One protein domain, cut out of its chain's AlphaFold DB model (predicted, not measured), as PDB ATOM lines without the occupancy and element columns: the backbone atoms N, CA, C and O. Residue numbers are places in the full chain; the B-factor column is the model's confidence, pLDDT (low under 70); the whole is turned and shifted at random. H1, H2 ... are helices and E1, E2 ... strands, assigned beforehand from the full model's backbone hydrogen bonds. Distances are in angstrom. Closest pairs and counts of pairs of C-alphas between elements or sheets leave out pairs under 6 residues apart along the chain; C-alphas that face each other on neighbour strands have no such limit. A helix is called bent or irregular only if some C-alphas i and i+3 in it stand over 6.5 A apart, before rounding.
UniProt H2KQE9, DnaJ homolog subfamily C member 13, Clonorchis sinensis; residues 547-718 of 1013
ATOM      1  N   LEU A 547      -2.354  20.599 -24.877       91.25
ATOM      2  CA  LEU A 547      -2.738  21.191 -26.169       91.25
ATOM      3  C   LEU A 547      -1.578  21.848 -26.927       91.25
ATOM      4  O   LEU A 547      -1.790  22.426 -27.993       91.25
ATOM      5  N   LEU A 548      -0.339  21.718 -26.433       91.88
ATOM      6  CA  LEU A 548       0.843  22.331 -27.054       91.88
ATOM      7  C   LEU A 548       1.043  21.883 -28.512       91.88
ATOM      8  O   LEU A 548       1.572  22.645 -29.320       91.88
ATOM      9  N   VAL A 549       0.563  20.686 -28.873       92.69
ATOM     10  CA  VAL A 549       0.596  20.191 -30.255       92.69
ATOM     11  C   VAL A 549      -0.073  21.150 -31.240       92.69
ATOM     12  O   VAL A 549       0.469  21.362 -32.320       92.69
ATOM     13  N   SER A 550      -1.179  21.800 -30.862       91.62
ATOM     14  CA  SER A 550      -1.883  22.752 -31.729       91.62
ATOM     15  C   SER A 550      -0.994  23.933 -32.116       91.62
ATOM     16  O   SER A 550      -1.059  24.404 -33.244       91.62
ATOM     17  N   MET A 551      -0.121  24.371 -31.205       95.12
ATOM     18  CA  MET A 551       0.844  25.440 -31.459       95.12
ATOM     19  C   MET A 551       2.088  24.936 -32.205       95.12
ATOM     20  O   MET A 551       2.577  25.622 -33.098       95.12
ATOM     21  N   VAL A 552       2.583  23.728 -31.905       95.06
ATOM     22  CA  VAL A 552       3.709  23.116 -32.647       95.06
ATOM     23  C   VAL A 552       3.349  22.906 -34.121       95.06
ATOM     24  O   VAL A 552       4.174  23.150 -35.001       95.06
ATOM     25  N   MET A 553       2.098  22.542 -34.404       92.75
ATOM     26  CA  MET A 553       1.558  22.398 -35.760       92.75
ATOM     27  C   MET A 553       1.494  23.716 -36.544       92.75
ATOM     28  O   MET A 553       1.300  23.683 -37.759       92.75
ATOM     29  N   LEU A 554       1.705  24.870 -35.895       94.56
ATOM     30  CA  LEU A 554       1.830  26.155 -36.582       94.56
ATOM     31  C   LEU A 554       3.216  26.371 -37.197       94.56
ATOM     32  O   LEU A 554       3.329  27.176 -38.120       94.56
ATOM     33  N   PHE A 555       4.260  25.638 -36.772       95.00
ATOM     34  CA  PHE A 555       5.576  25.743 -37.413       95.00
ATOM     35  C   PHE A 555       5.508  25.411 -38.914       95.00
ATOM     36  O   PHE A 555       6.004  26.210 -39.706       95.00
ATOM     37  N   PRO A 556       4.866  24.313 -39.363       93.00
ATOM     38  CA  PRO A 556       4.751  24.040 -40.793       93.00
ATOM     39  C   PRO A 556       3.639  24.842 -41.486       93.00
ATOM     40  O   PRO A 556       3.685  24.993 -42.702       93.00
ATOM     41  N   SER A 557       2.623  25.333 -40.763       91.38
ATOM     42  CA  SER A 557       1.446  25.970 -41.380       91.38
ATOM     43  C   SER A 557       1.469  27.501 -41.407       91.38
ATOM     44  O   SER A 557       0.669  28.085 -42.134       91.38
ATOM     45  N   LEU A 558       2.318  28.162 -40.607       90.69
ATOM     46  CA  LEU A 558       2.303  29.623 -40.431       90.69
ATOM     47  C   LEU A 558       3.708  30.276 -40.518       90.69
ATOM     48  O   LEU A 558       4.207  30.817 -39.525       90.69
ATOM     49  N   PRO A 559       4.364  30.270 -41.697       89.94
ATOM     50  CA  PRO A 559       5.740  30.742 -41.868       89.94
ATOM     51  C   PRO A 559       5.969  32.215 -41.537       89.94
ATOM     52  O   PRO A 559       7.016  32.583 -41.003       89.94
ATOM     53  N   GLN A 560       4.969  33.064 -41.775       89.00
ATOM     54  CA  GLN A 560       5.010  34.486 -41.427       89.00
ATOM     55  C   GLN A 560       5.159  34.741 -39.916       89.00
ATOM     56  O   GLN A 560       5.634  35.805 -39.524       89.00
ATOM     57  N   CYS A 561       4.807  33.767 -39.070       92.56
ATOM     58  CA  CYS A 561       4.860  33.880 -37.611       92.56
ATOM     59  C   CYS A 561       6.020  33.102 -36.988       92.56
ATOM     60  O   CYS A 561       6.073  32.994 -35.765       92.56
ATOM     61  N   HIS A 562       6.961  32.563 -37.776       94.44
ATOM     62  CA  HIS A 562       8.069  31.759 -37.239       94.44
ATOM     63  C   HIS A 562       8.860  32.482 -36.151       94.44
ATOM     64  O   HIS A 562       9.180  31.866 -35.142       94.44
ATOM     65  N   HIS A 563       9.137  33.778 -36.313       94.31
ATOM     66  CA  HIS A 563       9.849  34.550 -35.290       94.31
ATOM     67  C   HIS A 563       9.082  34.579 -33.962       94.31
ATOM     68  O   HIS A 563       9.620  34.180 -32.935       94.31
ATOM     69  N   LEU A 564       7.803  34.967 -34.009       95.38
ATOM     70  CA  LEU A 564       6.924  35.046 -32.844       95.38
ATOM     71  C   LEU A 564       6.731  33.675 -32.176       95.38
ATOM     72  O   LEU A 564       6.794  33.566 -30.952       95.38
ATOM     73  N   LEU A 565       6.532  32.613 -32.965       96.31
ATOM     74  CA  LEU A 565       6.421  31.243 -32.458       96.31
ATOM     75  C   LEU A 565       7.686  30.839 -31.702       96.31
ATOM     76  O   LEU A 565       7.595  30.367 -30.571       96.31
ATOM     77  N   VAL A 566       8.859  31.042 -32.305       96.69
ATOM     78  CA  VAL A 566      10.144  30.679 -31.696       96.69
ATOM     79  C   VAL A 566      10.398  31.490 -30.425       96.69
ATOM     80  O   VAL A 566      10.751  30.892 -29.412       96.69
ATOM     81  N   GLU A 567      10.154  32.803 -30.433       95.25
ATOM     82  CA  GLU A 567      10.252  33.645 -29.230       95.25
ATOM     83  C   GLU A 567       9.289  33.194 -28.134       95.25
ATOM     84  O   GLU A 567       9.647  33.170 -26.961       95.25
ATOM     85  N   THR A 568       8.073  32.784 -28.490       96.38
ATOM     86  CA  THR A 568       7.122  32.269 -27.502       96.38
ATOM     87  C   THR A 568       7.621  30.949 -26.916       96.38
ATOM     88  O   THR A 568       7.686  30.805 -25.695       96.38
ATOM     89  N   PHE A 569       8.069  30.006 -27.752       97.25
ATOM     90  CA  PHE A 569       8.652  28.746 -27.280       97.25
ATOM     91  C   PHE A 569       9.910  28.952 -26.429       97.25
ATOM     92  O   PHE A 569      10.120  28.180 -25.499       97.25
ATOM     93  N   ASP A 570      10.696  30.001 -26.676       94.75
ATOM     94  CA  ASP A 570      11.871  30.372 -25.873       94.75
ATOM     95  C   ASP A 570      11.526  30.622 -24.391       94.75
ATOM     96  O   ASP A 570      12.320  30.291 -23.503       94.75
ATOM     97  N   HIS A 571      10.312  31.120 -24.122       93.94
ATOM     98  CA  HIS A 571       9.742  31.242 -22.777       93.94
ATOM     99  C   HIS A 571       9.148  29.909 -22.294       93.94
ATOM    100  O   HIS A 571       9.425  29.475 -21.175       93.94
ATOM    101  N   LEU A 572       8.376  29.212 -23.140       95.69
ATOM    102  CA  LEU A 572       7.682  27.972 -22.757       95.69
ATOM    103  C   LEU A 572       8.638  26.840 -22.350       95.69
ATOM    104  O   LEU A 572       8.354  26.111 -21.397       95.69
ATOM    105  N   VAL A 573       9.786  26.691 -23.026       94.62
ATOM    106  CA  VAL A 573      10.752  25.612 -22.737       94.62
ATOM    107  C   VAL A 573      11.459  25.760 -21.387       94.62
ATOM    108  O   VAL A 573      12.132  24.827 -20.951       94.62
ATOM    109  N   MET A 574      11.272  26.886 -20.688       92.06
ATOM    110  CA  MET A 574      11.664  27.032 -19.280       92.06
ATOM    111  C   MET A 574      10.904  26.078 -18.360       92.06
ATOM    112  O   MET A 574      11.429  25.675 -17.321       92.06
ATOM    113  N   CYS A 575       9.714  25.638 -18.769       94.94
ATOM    114  CA  CYS A 575       9.028  24.518 -18.150       94.94
ATOM    115  C   CYS A 575       9.455  23.201 -18.820       94.94
ATOM    116  O   CYS A 575       9.104  22.919 -19.967       94.94
ATOM    117  N   THR A 576      10.154  22.331 -18.081       95.06
ATOM    118  CA  THR A 576      10.618  21.030 -18.601       95.06
ATOM    119  C   THR A 576       9.466  20.137 -19.101       95.06
ATOM    120  O   THR A 576       9.687  19.295 -19.972       95.06
ATOM    121  N   ALA A 577       8.239  20.289 -18.582       95.44
ATOM    122  CA  ALA A 577       7.072  19.558 -19.088       95.44
ATOM    123  C   ALA A 577       6.695  20.005 -20.512       95.44
ATOM    124  O   ALA A 577       6.576  19.161 -21.397       95.44
ATOM    125  N   LEU A 578       6.632  21.318 -20.759       96.19
ATOM    126  CA  LEU A 578       6.380  21.874 -22.092       96.19
ATOM    127  C   LEU A 578       7.524  21.569 -23.067       96.19
ATOM    128  O   LEU A 578       7.272  21.271 -24.230       96.19
ATOM    129  N   LEU A 579       8.780  21.557 -22.600       96.56
ATOM    130  CA  LEU A 579       9.913  21.110 -23.420       96.56
ATOM    131  C   LEU A 579       9.765  19.641 -23.848       96.56
ATOM    132  O   LEU A 579      10.024  19.305 -25.004       96.56
ATOM    133  N   LYS A 580       9.338  18.749 -22.942       94.81
ATOM    134  CA  LYS A 580       9.053  17.349 -23.300       94.81
ATOM    135  C   LYS A 580       7.957  17.278 -24.357       94.81
ATOM    136  O   LYS A 580       8.142  16.565 -25.341       94.81
ATOM    137  N   ASP A 581       6.876  18.028 -24.181       94.31
ATOM    138  CA  ASP A 581       5.768  18.061 -25.135       94.31
ATOM    139  C   ASP A 581       6.214  18.604 -26.499       94.31
ATOM    140  O   ASP A 581       5.908  17.980 -27.511       94.31
ATOM    141  N   LEU A 582       7.030  19.664 -26.550       96.00
ATOM    142  CA  LEU A 582       7.626  20.175 -27.792       96.00
ATOM    143  C   LEU A 582       8.414  19.080 -28.528       96.00
ATOM    144  O   LEU A 582       8.249  18.902 -29.736       96.00
ATOM    145  N   VAL A 583       9.243  18.318 -27.807       95.25
ATOM    146  CA  VAL A 583      10.016  17.207 -28.388       95.25
ATOM    147  C   VAL A 583       9.089  16.095 -28.884       95.25
ATOM    148  O   VAL A 583       9.234  15.642 -30.017       95.25
ATOM    149  N   TYR A 584       8.121  15.660 -28.072       94.25
ATOM    150  CA  TYR A 584       7.191  14.589 -28.447       94.25
ATOM    151  C   TYR A 584       6.210  14.996 -29.550       94.25
ATOM    152  O   TYR A 584       5.743  14.122 -30.269       94.25
ATOM    153  N   CYS A 585       5.930  16.284 -29.733       94.62
ATOM    154  CA  CYS A 585       5.098  16.789 -30.826       94.62
ATOM    155  C   CYS A 585       5.894  17.039 -32.120       94.62
ATOM    156  O   CYS A 585       5.355  17.638 -33.044       94.62
ATOM    157  N   GLY A 586       7.163  16.617 -32.201       93.31
ATOM    158  CA  GLY A 586       7.996  16.756 -33.404       93.31
ATOM    159  C   GLY A 586       8.614  18.138 -33.607       93.31
ATOM    160  O   GLY A 586       9.200  18.396 -34.658       93.31
ATOM    161  N   GLY A 587       8.560  19.011 -32.597       95.56
ATOM    162  CA  GLY A 587       9.080  20.375 -32.678       95.56
ATOM    163  C   GLY A 587      10.553  20.451 -33.078       95.56
ATOM    164  O   GLY A 587      10.929  21.358 -33.808       95.56
ATOM    165  N   LEU A 588      11.385  19.475 -32.690       95.62
ATOM    166  CA  LEU A 588      12.798  19.453 -33.090       95.62
ATOM    167  C   LEU A 588      12.990  19.322 -34.608       95.62
ATOM    168  O   LEU A 588      13.867  19.985 -35.153       95.62
ATOM    169  N   VAL A 589      12.177  18.513 -35.298       95.56
ATOM    170  CA  VAL A 589      12.274  18.367 -36.765       95.56
ATOM    171  C   VAL A 589      11.832  19.642 -37.453       95.56
ATOM    172  O   VAL A 589      12.498  20.083 -38.382       95.56
ATOM    173  N   TYR A 590      10.752  20.263 -36.977       96.94
ATOM    174  CA  TYR A 590      10.270  21.519 -37.547       96.94
ATOM    175  C   TYR A 590      11.253  22.664 -37.326       96.94
ATOM    176  O   TYR A 590      11.536  23.411 -38.258       96.94
ATOM    177  N   LEU A 591      11.849  22.767 -36.137       97.62
ATOM    178  CA  LEU A 591      12.895  23.749 -35.858       97.62
ATOM    179  C   LEU A 591      14.134  23.516 -36.732       97.62
ATOM    180  O   LEU A 591      14.652  24.470 -37.304       97.62
ATOM    181  N   LEU A 592      14.585  22.267 -36.897       96.69
ATOM    182  CA  LEU A 592      15.692  21.951 -37.803       96.69
ATOM    183  C   LEU A 592      15.350  22.263 -39.265       96.69
ATOM    184  O   LEU A 592      16.180  22.819 -39.978       96.69
ATOM    185  N   GLU A 593      14.132  21.961 -39.714       96.12
ATOM    186  CA  GLU A 593      13.677  22.310 -41.059       96.12
ATOM    187  C   GLU A 593      13.711  23.834 -41.272       96.12
ATOM    188  O   GLU A 593      14.253  24.302 -42.274       96.12
ATOM    189  N   ILE A 594      13.213  24.615 -40.305       96.44
ATOM    190  CA  ILE A 594      13.258  26.085 -40.333       96.44
ATOM    191  C   ILE A 594      14.707  26.591 -40.328       96.44
ATOM    192  O   ILE A 594      15.039  27.491 -41.099       96.44
ATOM    193  N   LEU A 595      15.585  26.003 -39.510       96.44
ATOM    194  CA  LEU A 595      17.002  26.366 -39.430       96.44
ATOM    195  C   LEU A 595      17.724  26.205 -40.772       96.44
ATOM    196  O   LEU A 595      18.596  27.015 -41.094       96.44
ATOM    197  N   VAL A 596      17.377  25.170 -41.540       94.62
ATOM    198  CA  VAL A 596      18.023  24.856 -42.823       94.62
ATOM    199  C   VAL A 596      17.382  25.603 -43.993       94.62
ATOM    200  O   VAL A 596      18.097  26.032 -44.894       94.62
ATOM    201  N   ARG A 597      16.052  25.761 -44.001       93.25
ATOM    202  CA  ARG A 597      15.303  26.230 -45.181       93.25
ATOM    203  C   ARG A 597      14.833  27.679 -45.116       93.25
ATOM    204  O   ARG A 597      14.498  28.234 -46.159       93.25
ATOM    205  N   SER A 598      14.758  28.289 -43.933       93.12
ATOM    206  CA  SER A 598      14.275  29.667 -43.822       93.12
ATOM    207  C   SER A 598      15.258  30.641 -44.483       93.12
ATOM    208  O   SER A 598      16.439  30.621 -44.141       93.12
ATOM    209  N   PRO A 599      14.811  31.544 -45.371       90.25
ATOM    210  CA  PRO A 599      15.683  32.586 -45.915       90.25
ATOM    211  C   PRO A 599      15.912  33.733 -44.918       90.25
ATOM    212  O   PRO A 599      16.829  34.536 -45.070       90.25
ATOM    213  N   ILE A 600      15.101  33.818 -43.857       91.88
ATOM    214  CA  ILE A 600      15.160  34.913 -42.891       91.88
ATOM    215  C   ILE A 600      16.201  34.591 -41.815       91.88
ATOM    216  O   ILE A 600      15.940  33.840 -40.873       91.88
ATOM    217  N   ARG A 601      17.372  35.236 -41.899       92.81
ATOM    218  CA  ARG A 601      18.476  35.046 -40.941       92.81
ATOM    219  C   ARG A 601      18.056  35.208 -39.473       92.81
ATOM    220  O   ARG A 601      18.419  34.368 -38.659       92.81
ATOM    221  N   ARG A 602      17.244  36.219 -39.142       94.00
ATOM    222  CA  ARG A 602      16.762  36.452 -37.763       94.00
ATOM    223  C   ARG A 602      15.963  35.275 -37.198       94.00
ATOM    224  O   ARG A 602      16.103  34.944 -36.029       94.00
ATOM    225  N   VAL A 603      15.149  34.618 -38.028       94.94
ATOM    226  CA  VAL A 603      14.388  33.427 -37.617       94.94
ATOM    227  C   VAL A 603      15.346  32.275 -37.320       94.94
ATOM    228  O   VAL A 603      15.203  31.611 -36.299       94.94
ATOM    229  N   ARG A 604      16.361  32.069 -38.168       96.56
ATOM    230  CA  ARG A 604      17.391  31.042 -37.945       96.56
ATOM    231  C   ARG A 604      18.182  31.300 -36.658       96.56
ATOM    232  O   ARG A 604      18.409  30.363 -35.902       96.56
ATOM    233  N   GLU A 605      18.543  32.555 -36.379       96.19
ATOM    234  CA  GLU A 605      19.205  32.969 -35.128       96.19
ATOM    235  C   GLU A 605      18.328  32.665 -33.903       96.19
ATOM    236  O   GLU A 605      18.796  32.054 -32.942       96.19
ATOM    237  N   ALA A 606      17.035  32.999 -33.961       96.81
ATOM    238  CA  ALA A 606      16.087  32.676 -32.896       96.81
ATOM    239  C   ALA A 606      15.973  31.154 -32.669       96.81
ATOM    240  O   ALA A 606      15.983  30.695 -31.528       96.81
ATOM    241  N   VAL A 607      15.927  30.354 -33.744       97.94
ATOM    242  CA  VAL A 607      15.879  28.884 -33.654       97.94
ATOM    243  C   VAL A 607      17.150  28.320 -33.019       97.94
ATOM    244  O   VAL A 607      17.063  27.428 -32.174       97.94
ATOM    245  N   VAL A 608      18.324  28.839 -33.386       97.81
ATOM    246  CA  VAL A 608      19.608  28.458 -32.774       97.81
ATOM    247  C   VAL A 608      19.588  28.714 -31.267       97.81
ATOM    248  O   VAL A 608      19.953  27.825 -30.495       97.81
ATOM    249  N   ASN A 609      19.103  29.882 -30.844       96.94
ATOM    250  CA  ASN A 609      18.998  30.237 -29.428       96.94
ATOM    251  C   ASN A 609      18.021  29.325 -28.672       96.94
ATOM    252  O   ASN A 609      18.359  28.824 -27.594       96.94
ATOM    253  N   LEU A 610      16.860  29.028 -29.263       97.56
ATOM    254  CA  LEU A 610      15.889  28.091 -28.697       97.56
ATOM    255  C   LEU A 610      16.486  26.678 -28.553       97.56
ATOM    256  O   LEU A 610      16.392  26.068 -27.487       97.56
ATOM    257  N   LEU A 611      17.143  26.155 -29.595       97.75
ATOM    258  CA  LEU A 611      17.789  24.836 -29.559       97.75
ATOM    259  C   LEU A 611      18.930  24.780 -28.533       97.75
ATOM    260  O   LEU A 611      19.055  23.783 -27.820       97.75
ATOM    261  N   SER A 612      19.725  25.847 -28.421       96.88
ATOM    262  CA  SER A 612      20.761  25.983 -27.391       96.88
ATOM    263  C   SER A 612      20.165  25.849 -25.991       96.88
ATOM    264  O   SER A 612      20.605  25.021 -25.189       96.88
ATOM    265  N   ARG A 613      19.074  26.572 -25.724       95.56
ATOM    266  CA  ARG A 613      18.357  26.528 -24.446       95.56
ATOM    267  C   ARG A 613      17.783  25.145 -24.141       95.56
ATOM    268  O   ARG A 613      17.942  24.648 -23.025       95.56
ATOM    269  N   CYS A 614      17.211  24.479 -25.143       97.00
ATOM    270  CA  CYS A 614      16.754  23.091 -25.044       97.00
ATOM    271  C   CYS A 614      17.890  22.118 -24.665       97.00
ATOM    272  O   CYS A 614      17.678  21.187 -23.886       97.00
ATOM    273  N   LEU A 615      19.107  22.325 -25.184       96.19
ATOM    274  CA  LEU A 615      20.273  21.472 -24.912       96.19
ATOM    275  C   LEU A 615      20.837  21.621 -23.493       96.19
ATOM    276  O   LEU A 615      21.536  20.708 -23.036       96.19
ATOM    277  N   VAL A 616      20.557  22.741 -22.823       95.00
ATOM    278  CA  VAL A 616      20.994  23.033 -21.446       95.00
ATOM    279  C   VAL A 616      20.081  22.371 -20.399       95.00
ATOM    280  O   VAL A 616      20.503  22.172 -19.256       95.00
ATOM    281  N   ASP A 617      18.858  21.961 -20.767       95.50
ATOM    282  CA  ASP A 617      17.930  21.303 -19.840       95.50
ATOM    283  C   ASP A 617      18.514  20.000 -19.258       95.50
ATOM    284  O   ASP A 617      19.012  19.118 -19.965       95.50
ATOM    285  N   LYS A 618      18.417  19.854 -17.932       93.56
ATOM    286  CA  LYS A 618      19.048  18.751 -17.187       93.56
ATOM    287  C   LYS A 618      18.403  17.388 -17.443       93.56
ATOM    288  O   LYS A 618      19.077  16.372 -17.273       93.56
ATOM    289  N   GLN A 619      17.114  17.344 -17.789       94.62
ATOM    290  CA  GLN A 619      16.365  16.094 -17.945       94.62
ATOM    291  C   GLN A 619      16.355  15.612 -19.395       94.62
ATOM    292  O   GLN A 619      16.533  14.421 -19.650       94.62
ATOM    293  N   VAL A 620      16.126  16.525 -20.340       94.31
ATOM    294  CA  VAL A 620      15.876  16.191 -21.749       94.31
ATOM    295  C   VAL A 620      17.065  16.562 -22.638       94.31
ATOM    296  O   VAL A 620      17.253  15.930 -23.676       94.31
ATOM    297  N   GLY A 621      17.938  17.486 -22.219       95.31
ATOM    298  CA  GLY A 621      19.020  18.029 -23.053       95.31
ATOM    299  C   GLY A 621      19.984  16.983 -23.626       95.31
ATOM    300  O   GLY A 621      20.372  17.077 -24.789       95.31
ATOM    301  N   ARG A 622      20.318  15.919 -22.876       93.50
ATOM    302  CA  ARG A 622      21.139  14.799 -23.397       93.50
ATOM    303  C   ARG A 622      20.435  14.025 -24.512       93.50
ATOM    304  O   ARG A 622      21.070  13.654 -25.493       93.50
ATOM    305  N   ARG A 623      19.128  13.797 -24.365       93.81
ATOM    306  CA  ARG A 623      18.312  13.129 -25.384       93.81
ATOM    307  C   ARG A 623      18.168  14.009 -26.623       93.81
ATOM    308  O   ARG A 623      18.293  13.499 -27.727       93.81
ATOM    309  N   ILE A 624      17.964  15.316 -26.442       95.75
ATOM    310  CA  ILE A 624      17.921  16.284 -27.548       95.75
ATOM    311  C   ILE A 624      19.255  16.281 -28.291       95.75
ATOM    312  O   ILE A 624      19.254  16.152 -29.507       95.75
ATOM    313  N   GLN A 625      20.390  16.312 -27.585       95.06
ATOM    314  CA  GLN A 625      21.709  16.229 -28.219       95.06
ATOM    315  C   GLN A 625      21.873  14.954 -29.058       95.06
ATOM    316  O   GLN A 625      22.373  15.032 -30.177       95.06
ATOM    317  N   ALA A 626      21.435  13.800 -28.543       92.69
ATOM    318  CA  ALA A 626      21.479  12.540 -29.284       92.69
ATOM    319  C   ALA A 626      20.606  12.588 -30.549       92.69
ATOM    320  O   ALA A 626      21.070  12.206 -31.617       92.69
ATOM    321  N   LEU A 627      19.385  13.126 -30.448       94.50
ATOM    322  CA  LEU A 627      18.473  13.298 -31.584       94.50
ATOM    323  C   LEU A 627      19.041  14.257 -32.636       94.50
ATOM    324  O   LEU A 627      19.009  13.946 -33.820       94.50
ATOM    325  N   LEU A 628      19.619  15.392 -32.227       95.44
ATOM    326  CA  LEU A 628      20.293  16.306 -33.156       95.44
ATOM    327  C   LEU A 628      21.492  15.628 -33.837       95.44
ATOM    328  O   LEU A 628      21.713  15.839 -35.026       95.44
ATOM    329  N   GLY A 629      22.226  14.777 -33.113       92.62
ATOM    330  CA  GLY A 629      23.349  13.998 -33.642       92.62
ATOM    331  C   GLY A 629      22.963  12.933 -34.676       92.62
ATOM    332  O   GLY A 629      23.826  12.482 -35.422       92.62
ATOM    333  N   GLN A 630      21.684  12.552 -34.769       93.50
ATOM    334  CA  GLN A 630      21.194  11.680 -35.847       93.50
ATOM    335  C   GLN A 630      21.087  12.422 -37.188       93.50
ATOM    336  O   GLN A 630      21.102  11.787 -38.240       93.50
ATOM    337  N   TYR A 631      21.004  13.755 -37.168       94.56
ATOM    338  CA  TYR A 631      20.950  14.583 -38.374       94.56
ATOM    339  C   TYR A 631      22.256  15.302 -38.658       94.56
ATOM    340  O   TYR A 631      22.607  15.479 -39.814       94.56
ATOM    341  N   LEU A 632      22.946  15.765 -37.620       93.81
ATOM    342  CA  LEU A 632      24.062  16.690 -37.740       93.81
ATOM    343  C   LEU A 632      25.377  16.043 -37.292       93.81
ATOM    344  O   LEU A 632      25.392  15.329 -36.286       93.81
ATOM    345  N   PRO A 633      26.506  16.368 -37.950       89.94
ATOM    346  CA  PRO A 633      27.832  16.057 -37.426       89.94
ATOM    347  C   PRO A 633      28.016  16.512 -35.961       89.94
ATOM    348  O   PRO A 633      27.528  17.588 -35.603       89.94
ATOM    349  N   PRO A 634      28.766  15.770 -35.117       85.50
ATOM    350  CA  PRO A 634      28.857  16.011 -33.667       85.50
ATOM    351  C   PRO A 634      29.268  17.431 -33.255       85.50
ATOM    352  O   PRO A 634      28.849  17.914 -32.205       85.50
ATOM    353  N   ILE A 635      30.041  18.119 -34.098       88.50
ATOM    354  CA  ILE A 635      30.456  19.508 -33.881       88.50
ATOM    355  C   ILE A 635      29.269  20.467 -33.730       88.50
ATOM    356  O   ILE A 635      29.347  21.421 -32.960       88.50
ATOM    357  N   PHE A 636      28.173  20.233 -34.451       93.69
ATOM    358  CA  PHE A 636      27.056  21.168 -34.522       93.69
ATOM    359  C   PHE A 636      26.215  21.165 -33.240       93.69
ATOM    360  O   PHE A 636      26.064  22.244 -32.668       93.69
ATOM    361  N   PRO A 637      25.734  20.019 -32.709       93.94
ATOM    362  CA  PRO A 637      25.063  19.998 -31.406       93.94
ATOM    363  C   PRO A 637      25.926  20.539 -30.258       93.94
ATOM    364  O   PRO A 637      25.396  21.125 -29.318       93.94
ATOM    365  N   GLU A 638      27.246  20.353 -30.321       89.94
ATOM    366  CA  GLU A 638      28.182  20.905 -29.333       89.94
ATOM    367  C   GLU A 638      28.295  22.426 -29.456       89.94
ATOM    368  O   GLU A 638      28.140  23.137 -28.469       89.94
ATOM    369  N   THR A 639      28.452  22.934 -30.679       92.81
ATOM    370  CA  THR A 639      28.498  24.379 -30.952       92.81
ATOM    371  C   THR A 639      27.180  25.060 -30.579       92.81
ATOM    372  O   THR A 639      27.202  26.147 -30.013       92.81
ATOM    373  N   LEU A 640      26.029  24.417 -30.826       95.19
ATOM    374  CA  LEU A 640      24.719  24.915 -30.384       95.19
ATOM    375  C   LEU A 640      24.650  25.069 -28.863       95.19
ATOM    376  O   LEU A 640      24.065  26.031 -28.375       95.19
ATOM    377  N   ARG A 641      25.232  24.131 -28.108       93.62
ATOM    378  CA  ARG A 641      25.244  24.185 -26.642       93.62
ATOM    379  C   ARG A 641      26.218  25.234 -26.110       93.62
ATOM    380  O   ARG A 641      25.849  25.984 -25.213       93.62
ATOM    381  N   ASP A 642      27.445  25.247 -26.624       91.62
ATOM    382  CA  ASP A 642      28.552  25.979 -26.004       91.62
ATOM    383  C   ASP A 642      28.711  27.403 -26.566       91.62
ATOM    384  O   ASP A 642      29.108  28.314 -25.841       91.62
ATOM    385  N   SER A 643      28.405  27.614 -27.851       93.69
ATOM    386  CA  SER A 643      28.643  28.883 -28.556       93.69
ATOM    387  C   SER A 643      27.627  29.143 -29.690       93.69
ATOM    388  O   SER A 643      28.017  29.174 -30.868       93.69
ATOM    389  N   PRO A 644      26.333  29.356 -29.365       94.00
ATOM    390  CA  PRO A 644      25.255  29.500 -30.350       94.00
ATOM    391  C   PRO A 644      25.462  30.663 -31.335       94.00
ATOM    392  O   PRO A 644      25.184  30.501 -32.520       94.00
ATOM    393  N   ASP A 645      26.047  31.786 -30.905       93.69
ATOM    394  CA  ASP A 645      26.273  32.966 -31.765       93.69
ATOM    395  C   ASP A 645      27.158  32.670 -32.989       93.69
ATOM    396  O   ASP A 645      27.013  33.267 -34.055       93.69
ATOM    397  N   SER A 646      28.083  31.716 -32.847       93.69
ATOM    398  CA  SER A 646      28.997  31.305 -33.920       93.69
ATOM    399  C   SER A 646      28.406  30.242 -34.853       93.69
ATOM    400  O   SER A 646      28.975  29.968 -35.914       93.69
ATOM    401  N   PHE A 647      27.264  29.648 -34.483       96.19
ATOM    402  CA  PHE A 647      26.715  28.473 -35.152       96.19
ATOM    403  C   PHE A 647      26.377  28.739 -36.615       96.19
ATOM    404  O   PHE A 647      26.801  27.973 -37.470       96.19
ATOM    405  N   LEU A 648      25.639  29.811 -36.928       95.62
ATOM    406  CA  LEU A 648      25.208  30.064 -38.310       95.62
ATOM    407  C   LEU A 648      26.389  30.345 -39.235       95.62
ATOM    408  O   LEU A 648      26.417  29.854 -40.357       95.62
ATOM    409  N   HIS A 649      27.400  31.066 -38.744       93.50
ATOM    410  CA  HIS A 649      28.628  31.284 -39.501       93.50
ATOM    411  C   HIS A 649      29.339  29.956 -39.799       93.50
ATOM    412  O   HIS A 649      29.772  29.724 -40.928       93.50
ATOM    413  N   LEU A 650      29.435  29.068 -38.803       93.44
ATOM    414  CA  LEU A 650      29.991  27.728 -38.986       93.44
ATOM    415  C   LEU A 650      29.137  26.884 -39.949       93.44
ATOM    416  O   LEU A 650      29.692  26.212 -40.809       93.44
ATOM    417  N   PHE A 651      27.814  26.927 -39.822       95.19
ATOM    418  CA  PHE A 651      26.872  26.096 -40.569       95.19
ATOM    419  C   PHE A 651      26.755  26.491 -42.047       95.19
ATOM    420  O   PHE A 651      26.685  25.611 -42.904       95.19
ATOM    421  N   ASP A 652      26.754  27.788 -42.355       93.94
ATOM    422  CA  ASP A 652      26.601  28.286 -43.730       93.94
ATOM    423  C   ASP A 652      27.909  28.258 -44.526       93.94
ATOM    424  O   ASP A 652      27.884  28.235 -45.757       93.94
ATOM    425  N   SER A 653      29.052  28.239 -43.837       93.75
ATOM    426  CA  SER A 653      30.367  28.176 -44.477       93.75
ATOM    427  C   SER A 653      30.713  26.755 -44.925       93.75
ATOM    428  O   SER A 653      30.280  25.768 -44.325       93.75
ATOM    429  N   ASP A 654      31.532  26.655 -45.968       92.75
ATOM    430  CA  ASP A 654      32.096  25.385 -46.415       92.75
ATOM    431  C   ASP A 654      33.364  25.055 -45.624       92.75
ATOM    432  O   ASP A 654      34.251  25.895 -45.454       92.75
ATOM    433  N   HIS A 655      33.449  23.815 -45.153       89.50
ATOM    434  CA  HIS A 655      34.548  23.291 -44.355       89.50
ATOM    435  C   HIS A 655      35.002  21.951 -44.902       89.50
ATOM    436  O   HIS A 655      34.206  21.032 -45.100       89.50
ATOM    437  N   GLU A 656      36.309  21.825 -45.066       86.00
ATOM    438  CA  GLU A 656      36.967  20.555 -45.324       86.00
ATOM    439  C   GLU A 656      38.210  20.484 -44.445       86.00
ATOM    440  O   GLU A 656      39.266  21.027 -44.763       86.00
ATOM    441  N   ASN A 657      38.050  19.881 -43.272       88.25
ATOM    442  CA  ASN A 657      39.123  19.717 -42.306       88.25
ATOM    443  C   ASN A 657      38.974  18.387 -41.545       88.25
ATOM    444  O   ASN A 657      37.938  17.723 -41.646       88.25
ATOM    445  N   PRO A 658      39.991  17.977 -40.765       86.31
ATOM    446  CA  PRO A 658      39.974  16.701 -40.059       86.31
ATOM    447  C   PRO A 658      38.781  16.463 -39.129       86.31
ATOM    448  O   PRO A 658      38.468  15.312 -38.866       86.31
ATOM    449  N   GLU A 659      38.102  17.494 -38.625       86.31
ATOM    450  CA  GLU A 659      36.981  17.341 -37.683       86.31
ATOM    451  C   GLU A 659      35.610  17.650 -38.307       86.31
ATOM    452  O   GLU A 659      34.575  17.406 -37.683       86.31
ATOM    453  N   LEU A 660      35.581  18.203 -39.522       88.94
ATOM    454  CA  LEU A 660      34.356  18.575 -40.214       88.94
ATOM    455  C   LEU A 660      34.551  18.578 -41.730       88.94
ATOM    456  O   LEU A 660      35.368  19.324 -42.270       88.94
ATOM    457  N   ILE A 661      33.704  17.806 -42.404       87.00
ATOM    458  CA  ILE A 661      33.436  17.948 -43.830       87.00
ATOM    459  C   ILE A 661      31.986  18.407 -43.944       87.00
ATOM    460  O   ILE A 661      31.073  17.696 -43.519       87.00
ATOM    461  N   TRP A 662      31.794  19.628 -44.428       91.69
ATOM    462  CA  TRP A 662      30.491  20.275 -44.508       91.69
ATOM    463  C   TRP A 662      30.477  21.269 -45.658       91.69
ATOM    464  O   TRP A 662      31.254  22.215 -45.660       91.69
ATOM    465  N   ASN A 663      29.614  21.067 -46.644       90.81
ATOM    466  CA  ASN A 663      29.494  21.970 -47.783       90.81
ATOM    467  C   ASN A 663      28.037  22.050 -48.266       90.81
ATOM    468  O   ASN A 663      27.135  21.497 -47.628       90.81
ATOM    469  N   ALA A 664      27.813  22.726 -49.395       91.19
ATOM    470  CA  ALA A 664      26.487  22.879 -49.989       91.19
ATOM    471  C   ALA A 664      25.764  21.537 -50.209       91.19
ATOM    472  O   ALA A 664      24.620  21.408 -49.788       91.19
ATOM    473  N   ASP A 665      26.442  20.510 -50.733       90.19
ATOM    474  CA  ASP A 665      25.834  19.195 -50.971       90.19
ATOM    475  C   ASP A 665      25.390  18.507 -49.662       90.19
ATOM    476  O   ASP A 665      24.357  17.836 -49.620       90.19
ATOM    477  N   PHE A 666      26.141  18.681 -48.564       91.62
ATOM    478  CA  PHE A 666      25.744  18.161 -47.244       91.62
ATOM    479  C   PHE A 666      24.521  18.896 -46.693       91.62
ATOM    480  O   PHE A 666      23.619  18.260 -46.136       91.62
ATOM    481  N   ARG A 667      24.475  20.224 -46.861       93.81
ATOM    482  CA  ARG A 667      23.318  21.047 -46.476       93.81
ATOM    483  C   ARG A 667      22.080  20.669 -47.285       93.81
ATOM    484  O   ARG A 667      21.011  20.514 -46.698       93.81
ATOM    485  N   ASP A 668      22.234  20.428 -48.584       93.06
ATOM    486  CA  ASP A 668      21.153  19.981 -49.465       93.06
ATOM    487  C   ASP A 668      20.646  18.595 -49.066       93.06
ATOM    488  O   ASP A 668      19.435  18.392 -48.937       93.06
ATOM    489  N   LYS A 669      21.555  17.655 -48.764       93.69
ATOM    490  CA  LYS A 669      21.162  16.318 -48.300       93.69
ATOM    491  C   LYS A 669      20.413  16.362 -46.969       93.69
ATOM    492  O   LYS A 669      19.423  15.648 -46.789       93.69
ATOM    493  N   LEU A 670      20.865  17.208 -46.042       95.38
ATOM    494  CA  LEU A 670      20.171  17.445 -44.779       95.38
ATOM    495  C   LEU A 670      18.783  18.065 -45.011       95.38
ATOM    496  O   LEU A 670      17.810  17.620 -44.407       95.38
ATOM    497  N   SER A 671      18.691  19.066 -45.891       95.00
ATOM    498  CA  SER A 671      17.436  19.740 -46.254       95.00
ATOM    499  C   SER A 671      16.412  18.759 -46.829       95.00
ATOM    500  O   SER A 671      15.249  18.770 -46.422       95.00
ATOM    501  N   GLU A 672      16.845  17.860 -47.718       94.56
ATOM    502  CA  GLU A 672      16.013  16.798 -48.293       94.56
ATOM    503  C   GLU A 672      15.493  15.833 -47.213       94.56
ATOM    504  O   GLU A 672      14.288  15.564 -47.144       94.56
ATOM    505  N   ALA A 673      16.385  15.342 -46.344       94.69
ATOM    506  CA  ALA A 673      16.030  14.409 -45.277       94.69
ATOM    507  C   ALA A 673      15.036  15.029 -44.278       94.69
ATOM    508  O   ALA A 673      14.023  14.409 -43.947       94.69
ATOM    509  N   LEU A 674      15.291  16.270 -43.844       95.56
ATOM    510  CA  LEU A 674      14.416  17.000 -42.922       95.56
ATOM    511  C   LEU A 674      13.059  17.312 -43.549       95.56
ATOM    512  O   LEU A 674      12.040  17.075 -42.910       95.56
ATOM    513  N   SER A 675      13.032  17.796 -44.794       94.12
ATOM    514  CA  SER A 675      11.784  18.101 -45.506       94.12
ATOM    515  C   SER A 675      10.900  16.859 -45.633       94.12
ATOM    516  O   SER A 675       9.714  16.902 -45.304       94.12
ATOM    517  N   THR A 676      11.486  15.727 -46.035       94.19
ATOM    518  CA  THR A 676      10.769  14.450 -46.173       94.19
ATOM    519  C   THR A 676      10.148  14.031 -44.844       94.19
ATOM    520  O   THR A 676       8.936  13.836 -44.753       94.19
ATOM    521  N   GLN A 677      10.951  13.991 -43.781       93.88
ATOM    522  CA  GLN A 677      10.479  13.541 -42.476       93.88
ATOM    523  C   GLN A 677       9.487  14.512 -41.825       93.88
ATOM    524  O   GLN A 677       8.523  14.075 -41.196       93.88
ATOM    525  N   ALA A 678       9.688  15.821 -41.989       94.38
ATOM    526  CA  ALA A 678       8.752  16.833 -41.518       94.38
ATOM    527  C   ALA A 678       7.397  16.706 -42.222       94.38
ATOM    528  O   ALA A 678       6.362  16.776 -41.561       94.38
ATOM    529  N   ASN A 679       7.391  16.483 -43.542       94.25
ATOM    530  CA  ASN A 679       6.171  16.301 -44.335       94.25
ATOM    531  C   ASN A 679       5.410  15.033 -43.940       94.25
ATOM    532  O   ASN A 679       4.193  15.085 -43.744       94.25
ATOM    533  N   GLU A 680       6.116  13.909 -43.810       93.94
ATOM    534  CA  GLU A 680       5.534  12.634 -43.379       93.94
ATOM    535  C   GLU A 680       4.928  12.752 -41.981       93.94
ATOM    536  O   GLU A 680       3.766  12.393 -41.769       93.94
ATOM    537  N   PHE A 681       5.684  13.319 -41.036       94.88
ATOM    538  CA  PHE A 681       5.229  13.455 -39.660       94.88
ATOM    539  C   PHE A 681       4.077  14.457 -39.522       94.88
ATOM    540  O   PHE A 681       3.087  14.149 -38.862       94.88
ATOM    541  N   TYR A 682       4.140  15.602 -40.212       94.75
ATOM    542  CA  TYR A 682       3.046  16.579 -40.229       94.75
ATOM    543  C   TYR A 682       1.765  15.973 -40.814       94.75
ATOM    544  O   TYR A 682       0.682  16.117 -40.248       94.75
ATOM    545  N   SER A 683       1.882  15.212 -41.907       93.75
ATOM    546  CA  SER A 683       0.742  14.515 -42.518       93.75
ATOM    547  C   SER A 683       0.124  13.478 -41.576       93.75
ATOM    548  O   SER A 683      -1.101  13.343 -41.535       93.75
ATOM    549  N   ALA A 684       0.947  12.771 -40.795       93.62
ATOM    550  CA  ALA A 684       0.478  11.852 -39.762       93.62
ATOM    551  C   ALA A 684      -0.188  12.591 -38.585       93.62
ATOM    552  O   ALA A 684      -1.232  12.150 -38.105       93.62
ATOM    553  N   GLN A 685       0.351  13.740 -38.162       92.81
ATOM    554  CA  GLN A 685      -0.237  14.578 -37.109       92.81
ATOM    555  C   GLN A 685      -1.595  15.163 -37.501       92.81
ATOM    556  O   GLN A 685      -2.496  15.217 -36.667       92.81
ATOM    557  N   LEU A 686      -1.788  15.532 -38.771       90.88
ATOM    558  CA  LEU A 686      -3.095  15.971 -39.275       90.88
ATOM    559  C   LEU A 686      -4.177  14.884 -39.168       90.88
ATOM    560  O   LEU A 686      -5.359  15.207 -39.084       90.88
ATOM    561  N   GLN A 687      -3.788  13.606 -39.187       91.94
ATOM    562  CA  GLN A 687      -4.708  12.479 -39.003       91.94
ATOM    563  C   GLN A 687      -4.887  12.126 -37.523       91.94
ATOM    564  O   GLN A 687      -5.988  11.788 -37.094       91.94
ATOM    565  N   ASN A 688      -3.806  12.196 -36.745       92.00
ATOM    566  CA  ASN A 688      -3.803  11.926 -35.316       92.00
ATOM    567  C   ASN A 688      -2.937  12.961 -34.578       92.00
ATOM    568  O   ASN A 688      -1.728  12.751 -34.448       92.00
ATOM    569  N   PRO A 689      -3.538  14.024 -34.014       88.06
ATOM    570  CA  PRO A 689      -2.799  15.051 -33.277       88.06
ATOM    571  C   PRO A 689      -2.055  14.531 -32.038       88.06
ATOM    572  O   PRO A 689      -1.172  15.206 -31.532       88.06
ATOM    573  N   GLN A 690      -2.378  13.335 -31.534       89.00
ATOM    574  CA  GLN A 690      -1.738  12.746 -30.350       89.00
ATOM    575  C   GLN A 690      -0.560  11.818 -30.696       89.00
ATOM    576  O   GLN A 690      -0.000  11.162 -29.811       89.00
ATOM    577  N   ILE A 691      -0.178  11.719 -31.975       93.69
ATOM    578  CA  ILE A 691       0.986  10.927 -32.382       93.69
ATOM    579  C   ILE A 691       2.266  11.504 -31.764       93.69
ATOM    580  O   ILE A 691       2.546  12.699 -31.851       93.69
ATOM    581  N   ARG A 692       3.062  10.633 -31.138       93.12
ATOM    582  CA  ARG A 692       4.350  11.013 -30.557       93.12
ATOM    583  C   ARG A 692       5.458  10.830 -31.576       93.12
ATOM    584  O   ARG A 692       5.635   9.743 -32.122       93.12
ATOM    585  N   TRP A 693       6.234  11.880 -31.772       94.19
ATOM    586  CA  TRP A 693       7.449  11.845 -32.554       94.19
ATOM    587  C   TRP A 693       8.517  11.010 -31.847       94.19
ATOM    588  O   TRP A 693       8.832  11.199 -30.664       94.19
ATOM    589  N   SER A 694       9.080  10.069 -32.591       89.50
ATOM    590  CA  SER A 694      10.198   9.242 -32.162       89.50
ATOM    591  C   SER A 694      10.983   8.795 -33.377       89.50
ATOM    592  O   SER A 694      10.393   8.471 -34.407       89.50
ATOM    593  N   ILE A 695      12.296   8.716 -33.222       88.25
ATOM    594  CA  ILE A 695      13.197   8.215 -34.246       88.25
ATOM    595  C   ILE A 695      13.922   6.995 -33.684       88.25
ATOM    596  O   ILE A 695      14.328   7.037 -32.521       88.25
ATOM    597  N   PRO A 696      14.071   5.907 -34.463       88.94
ATOM    598  CA  PRO A 696      14.876   4.765 -34.049       88.94
ATOM    599  C   PRO A 696      16.316   5.180 -33.734       88.94
ATOM    600  O   PRO A 696      16.913   5.935 -34.493       88.94
ATOM    601  N   ASP A 697      16.920   4.623 -32.684       83.50
ATOM    602  CA  ASP A 697      18.326   4.906 -32.342       83.50
ATOM    603  C   ASP A 697      19.306   4.515 -33.466       83.50
ATOM    604  O   ASP A 697      20.413   5.039 -33.542       83.50
ATOM    605  N   SER A 698      18.888   3.611 -34.359       84.31
ATOM    606  CA  SER A 698      19.638   3.194 -35.546       84.31
ATOM    607  C   SER A 698      19.572   4.181 -36.713       84.31
ATOM    608  O   SER A 698      20.301   4.011 -37.686       84.31
ATOM    609  N   PHE A 699      18.660   5.155 -36.679       90.38
ATOM    610  CA  PHE A 699      18.546   6.145 -37.741       90.38
ATOM    611  C   PHE A 699      19.663   7.179 -37.610       90.38
ATOM    612  O   PHE A 699      19.861   7.774 -36.554       90.38
ATOM    613  N   ALA A 700      20.347   7.424 -38.717       88.38
ATOM    614  CA  ALA A 700      21.215   8.568 -38.905       88.38
ATOM    615  C   ALA A 700      21.128   8.991 -40.372       88.38
ATOM    616  O   ALA A 700      21.028   8.136 -41.259       88.38
ATOM    617  N   VAL A 701      21.174  10.294 -40.640       88.88
ATOM    618  CA  VAL A 701      21.273  10.804 -42.008       88.88
ATOM    619  C   VAL A 701      22.582  10.295 -42.602       88.88
ATOM    620  O   VAL A 701      23.676  10.657 -42.167       88.88
ATOM    621  N   SER A 702      22.469   9.410 -43.593       86.44
ATOM    622  CA  SER A 702      23.634   8.892 -44.295       86.44
ATOM    623  C   SER A 702      24.163   9.951 -45.250       86.44
ATOM    624  O   SER A 702      23.535  10.279 -46.256       86.44
ATOM    625  N   TYR A 703      25.357  10.447 -44.950       85.69
ATOM    626  CA  TYR A 703      26.118  11.311 -45.849       85.69
ATOM    627  C   TYR A 703      27.057  10.526 -46.777       85.69
ATOM    628  O   TYR A 703      27.775  11.124 -47.576       85.69
ATOM    629  N   ALA A 704      27.060   9.189 -46.694       78.38
ATOM    630  CA  ALA A 704      27.969   8.328 -47.450       78.38
ATOM    631  C   ALA A 704      27.864   8.547 -48.968       78.38
ATOM    632  O   ALA A 704      28.886   8.601 -49.647       78.38
ATOM    633  N   ASP A 705      26.655   8.752 -49.494       78.00
ATOM    634  CA  ASP A 705      26.443   8.983 -50.928       78.00
ATOM    635  C   ASP A 705      27.055  10.311 -51.392       78.00
ATOM    636  O   ASP A 705      27.636  10.384 -52.475       78.00
ATOM    637  N   VAL A 706      26.983  11.346 -50.545       82.50
ATOM    638  CA  VAL A 706      27.607  12.654 -50.801       82.50
ATOM    639  C   VAL A 706      29.128  12.504 -50.834       82.50
ATOM    640  O   VAL A 706      29.775  12.984 -51.765       82.50
ATOM    641  N   PHE A 707      29.695  11.751 -49.884       74.81
ATOM    642  CA  PHE A 707      31.124  11.427 -49.868       74.81
ATOM    643  C   PHE A 707      31.563  10.653 -51.112       74.81
ATOM    644  O   PHE A 707      32.565  11.004 -51.735       74.81
ATOM    645  N   MET A 708      30.817   9.617 -51.498       70.75
ATOM    646  CA  MET A 708      31.142   8.787 -52.658       70.75
ATOM    647  C   MET A 708      31.051   9.578 -53.964       70.75
ATOM    648  O   MET A 708      31.917   9.436 -54.829       70.75
ATOM    649  N   LYS A 709      30.049  10.457 -54.092       72.88
ATOM    650  CA  LYS A 709      29.914  11.366 -55.233       72.88
ATOM    651  C   LYS A 709      31.108  12.323 -55.312       72.88
ATOM    652  O   LYS A 709      31.789  12.329 -56.338       72.88
ATOM    653  N   ALA A 710      31.437  13.014 -54.219       70.94
ATOM    654  CA  ALA A 710      32.576  13.934 -54.158       70.94
ATOM    655  C   ALA A 710      33.918  13.233 -54.456       70.94
ATOM    656  O   ALA A 710      34.738  13.743 -55.223       70.94
ATOM    657  N   ALA A 711      34.130  12.029 -53.915       65.81
ATOM    658  CA  ALA A 711      35.321  11.225 -54.189       65.81
ATOM    659  C   ALA A 711      35.401  10.784 -55.663       65.81
ATOM    660  O   ALA A 711      36.471  10.836 -56.276       65.81
ATOM    661  N   SER A 712      34.271  10.393 -56.265       65.75
ATOM    662  CA  SER A 712      34.210   9.995 -57.679       65.75
ATOM    663  C   SER A 712      34.490  11.158 -58.640       65.75
ATOM    664  O   SER A 712      35.182  10.978 -59.645       65.75
ATOM    665  N   GLU A 713      34.020  12.364 -58.310       67.62
ATOM    666  CA  GLU A 713      34.249  13.584 -59.090       67.62
ATOM    667  C   GLU A 713      35.712  14.040 -59.006       67.62
ATOM    668  O   GLU A 713      36.315  14.365 -60.032       67.62
ATOM    669  N   ARG A 714      36.332  13.971 -57.819       66.25
ATOM    670  CA  ARG A 714      37.769  14.259 -57.637       66.25
ATOM    671  C   ARG A 714      38.653  13.296 -58.424       66.25
ATOM    672  O   ARG A 714      39.558  13.737 -59.130       66.25
ATOM    673  N   ARG A 715      38.331  11.997 -58.397       62.81
ATOM    674  CA  ARG A 715      39.042  10.966 -59.174       62.81
ATOM    675  C   ARG A 715      38.919  11.171 -60.686       62.81
ATOM    676  O   ARG A 715      39.836  10.832 -61.427       62.81
ATOM    677  N   ARG A 716      37.797  11.721 -61.162       62.69
ATOM    678  CA  ARG A 716      37.599  12.039 -62.585       62.69
ATOM    679  C   ARG A 716      38.448  13.230 -63.040       62.69
ATOM    680  O   ARG A 716      38.822  13.282 -64.209       62.69
ATOM    681  N   ASN A 717      38.753  14.154 -62.129       61.72
ATOM    682  CA  ASN A 717      39.445  15.405 -62.432       61.72
ATOM    683  C   ASN A 717      40.964  15.358 -62.185       61.72
ATOM    684  O   ASN A 717      41.670  16.225 -62.699       61.72
ATOM    685  N   ASN A 718      41.486  14.365 -61.453       59.81
ATOM    686  CA  ASN A 718      42.909  14.269 -61.119       59.81
ATOM    687  C   ASN A 718      43.510  12.898 -61.496       59.81
ATOM    688  O   ASN A 718      43.082  11.861 -60.998       59.81
TER     689      ASN A 718
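What this domain is: This is residues 547 to 718 of the 1013 residues of the protein "DnaJ homolog subfamily C member 13" of Clonorchis sinensis (UniProt H2KQE9). A clump of mostly short helices is gathered round H5 and H6, and the long helix H10 runs along one side of it, packing on H5; a small hairpin of two strands, E1 and E2, lies at one end. After H10 a long link folds back along the body to H11, whose residues 711 to 717 stick out with Asn 718. The printed part has 172 residues, with eleven named helices and two named strands in the order H1 to H9, E1, E2, H10, H11; the class is mostly helix, and the sheet, in the order E1, E2, is antiparallel. The whole is compact, with a radius of gyration of the C-alphas of 16.4 A, and spans 58 by 35 by 32 A.

Where its parts are: E1 is residues 655 to 657 and E2 residues 660 to 662. H10, residues 664 to 687, is 34.7 A long, from C-alpha 664 at (26.487, 22.879, -49.989) to C-alpha 687 at (-4.708, 12.479, -39.003). H11, residues 704 to 717, is 20.2 A long. Before the strands come H1, 548 to 552, with C-alpha 548 at (0.843, 22.331, -27.054), H2, 554 to 557, H3, 559 to 572, 19.4 A long, H4, 576 to 584, H5, 587 to 597, 15.1 A long, H6, 601 to 616, 23.0 A long, H7, 621 to 629, H8, 635 to 642, and H9, 644 to 652. H3 and H9 are irregular: C-alphas 560 and 563 are 7.8 A apart, and C-alphas 645 and 648 7.2 A.

How they stand to each other: E1 and E2 form a hairpin, antiparallel at 152 degrees, with N 655 and O 662 within hydrogen-bond range at 2.8 A. H10 touches H5 with residues 667 to 678 alone, at a steep tilt of 40 degrees, opposite ways; the closest C-alphas, of Glu 593 and Leu 674, are 5.7 A apart. H5 and H6 are a helical hairpin, closest at the C-alphas of Leu 595 and Arg 604, 4.9 A. H6 is the hub: it also touches H3 (His 563 and Val 603, closest C-alphas, 5.2 A), H8 (Ser 612 and Arg 641, 4.9 A) and H9 (Val 608 and Pro 644, 6.2 A), and H7 only at the corner (Leu 615 and Gly 621, 4.1 A). H2 touches H5, with the C-alphas of Phe 555 and Tyr 590 closest at 6.3 A. H1 touches H4, with those of Leu 548 and Asp 581 closest at 6.8 A. H10 and H11, a helical hairpin, only just touch, with 3 pairs of C-alphas within 8 A, the closest those of Asp 665 and Val 706, 6.8 A. Every O i to N i+4 pair is within hydrogen-bond range in H1, H4, H5, H6, H7, H8 and H11, but 7 of 10 in H3, 3 of 5 in H9 and 19 of 20 in H10; H2 is too short for such a pair.

The domain as a whole: The C-alphas farthest apart, of Leu 547 and Asn 718, are 57.9 A apart. The printed part has no cut; the link from H10 to H11, 16 residues, is long. Residues 711 to 718 stand free and have pLDDT under 70.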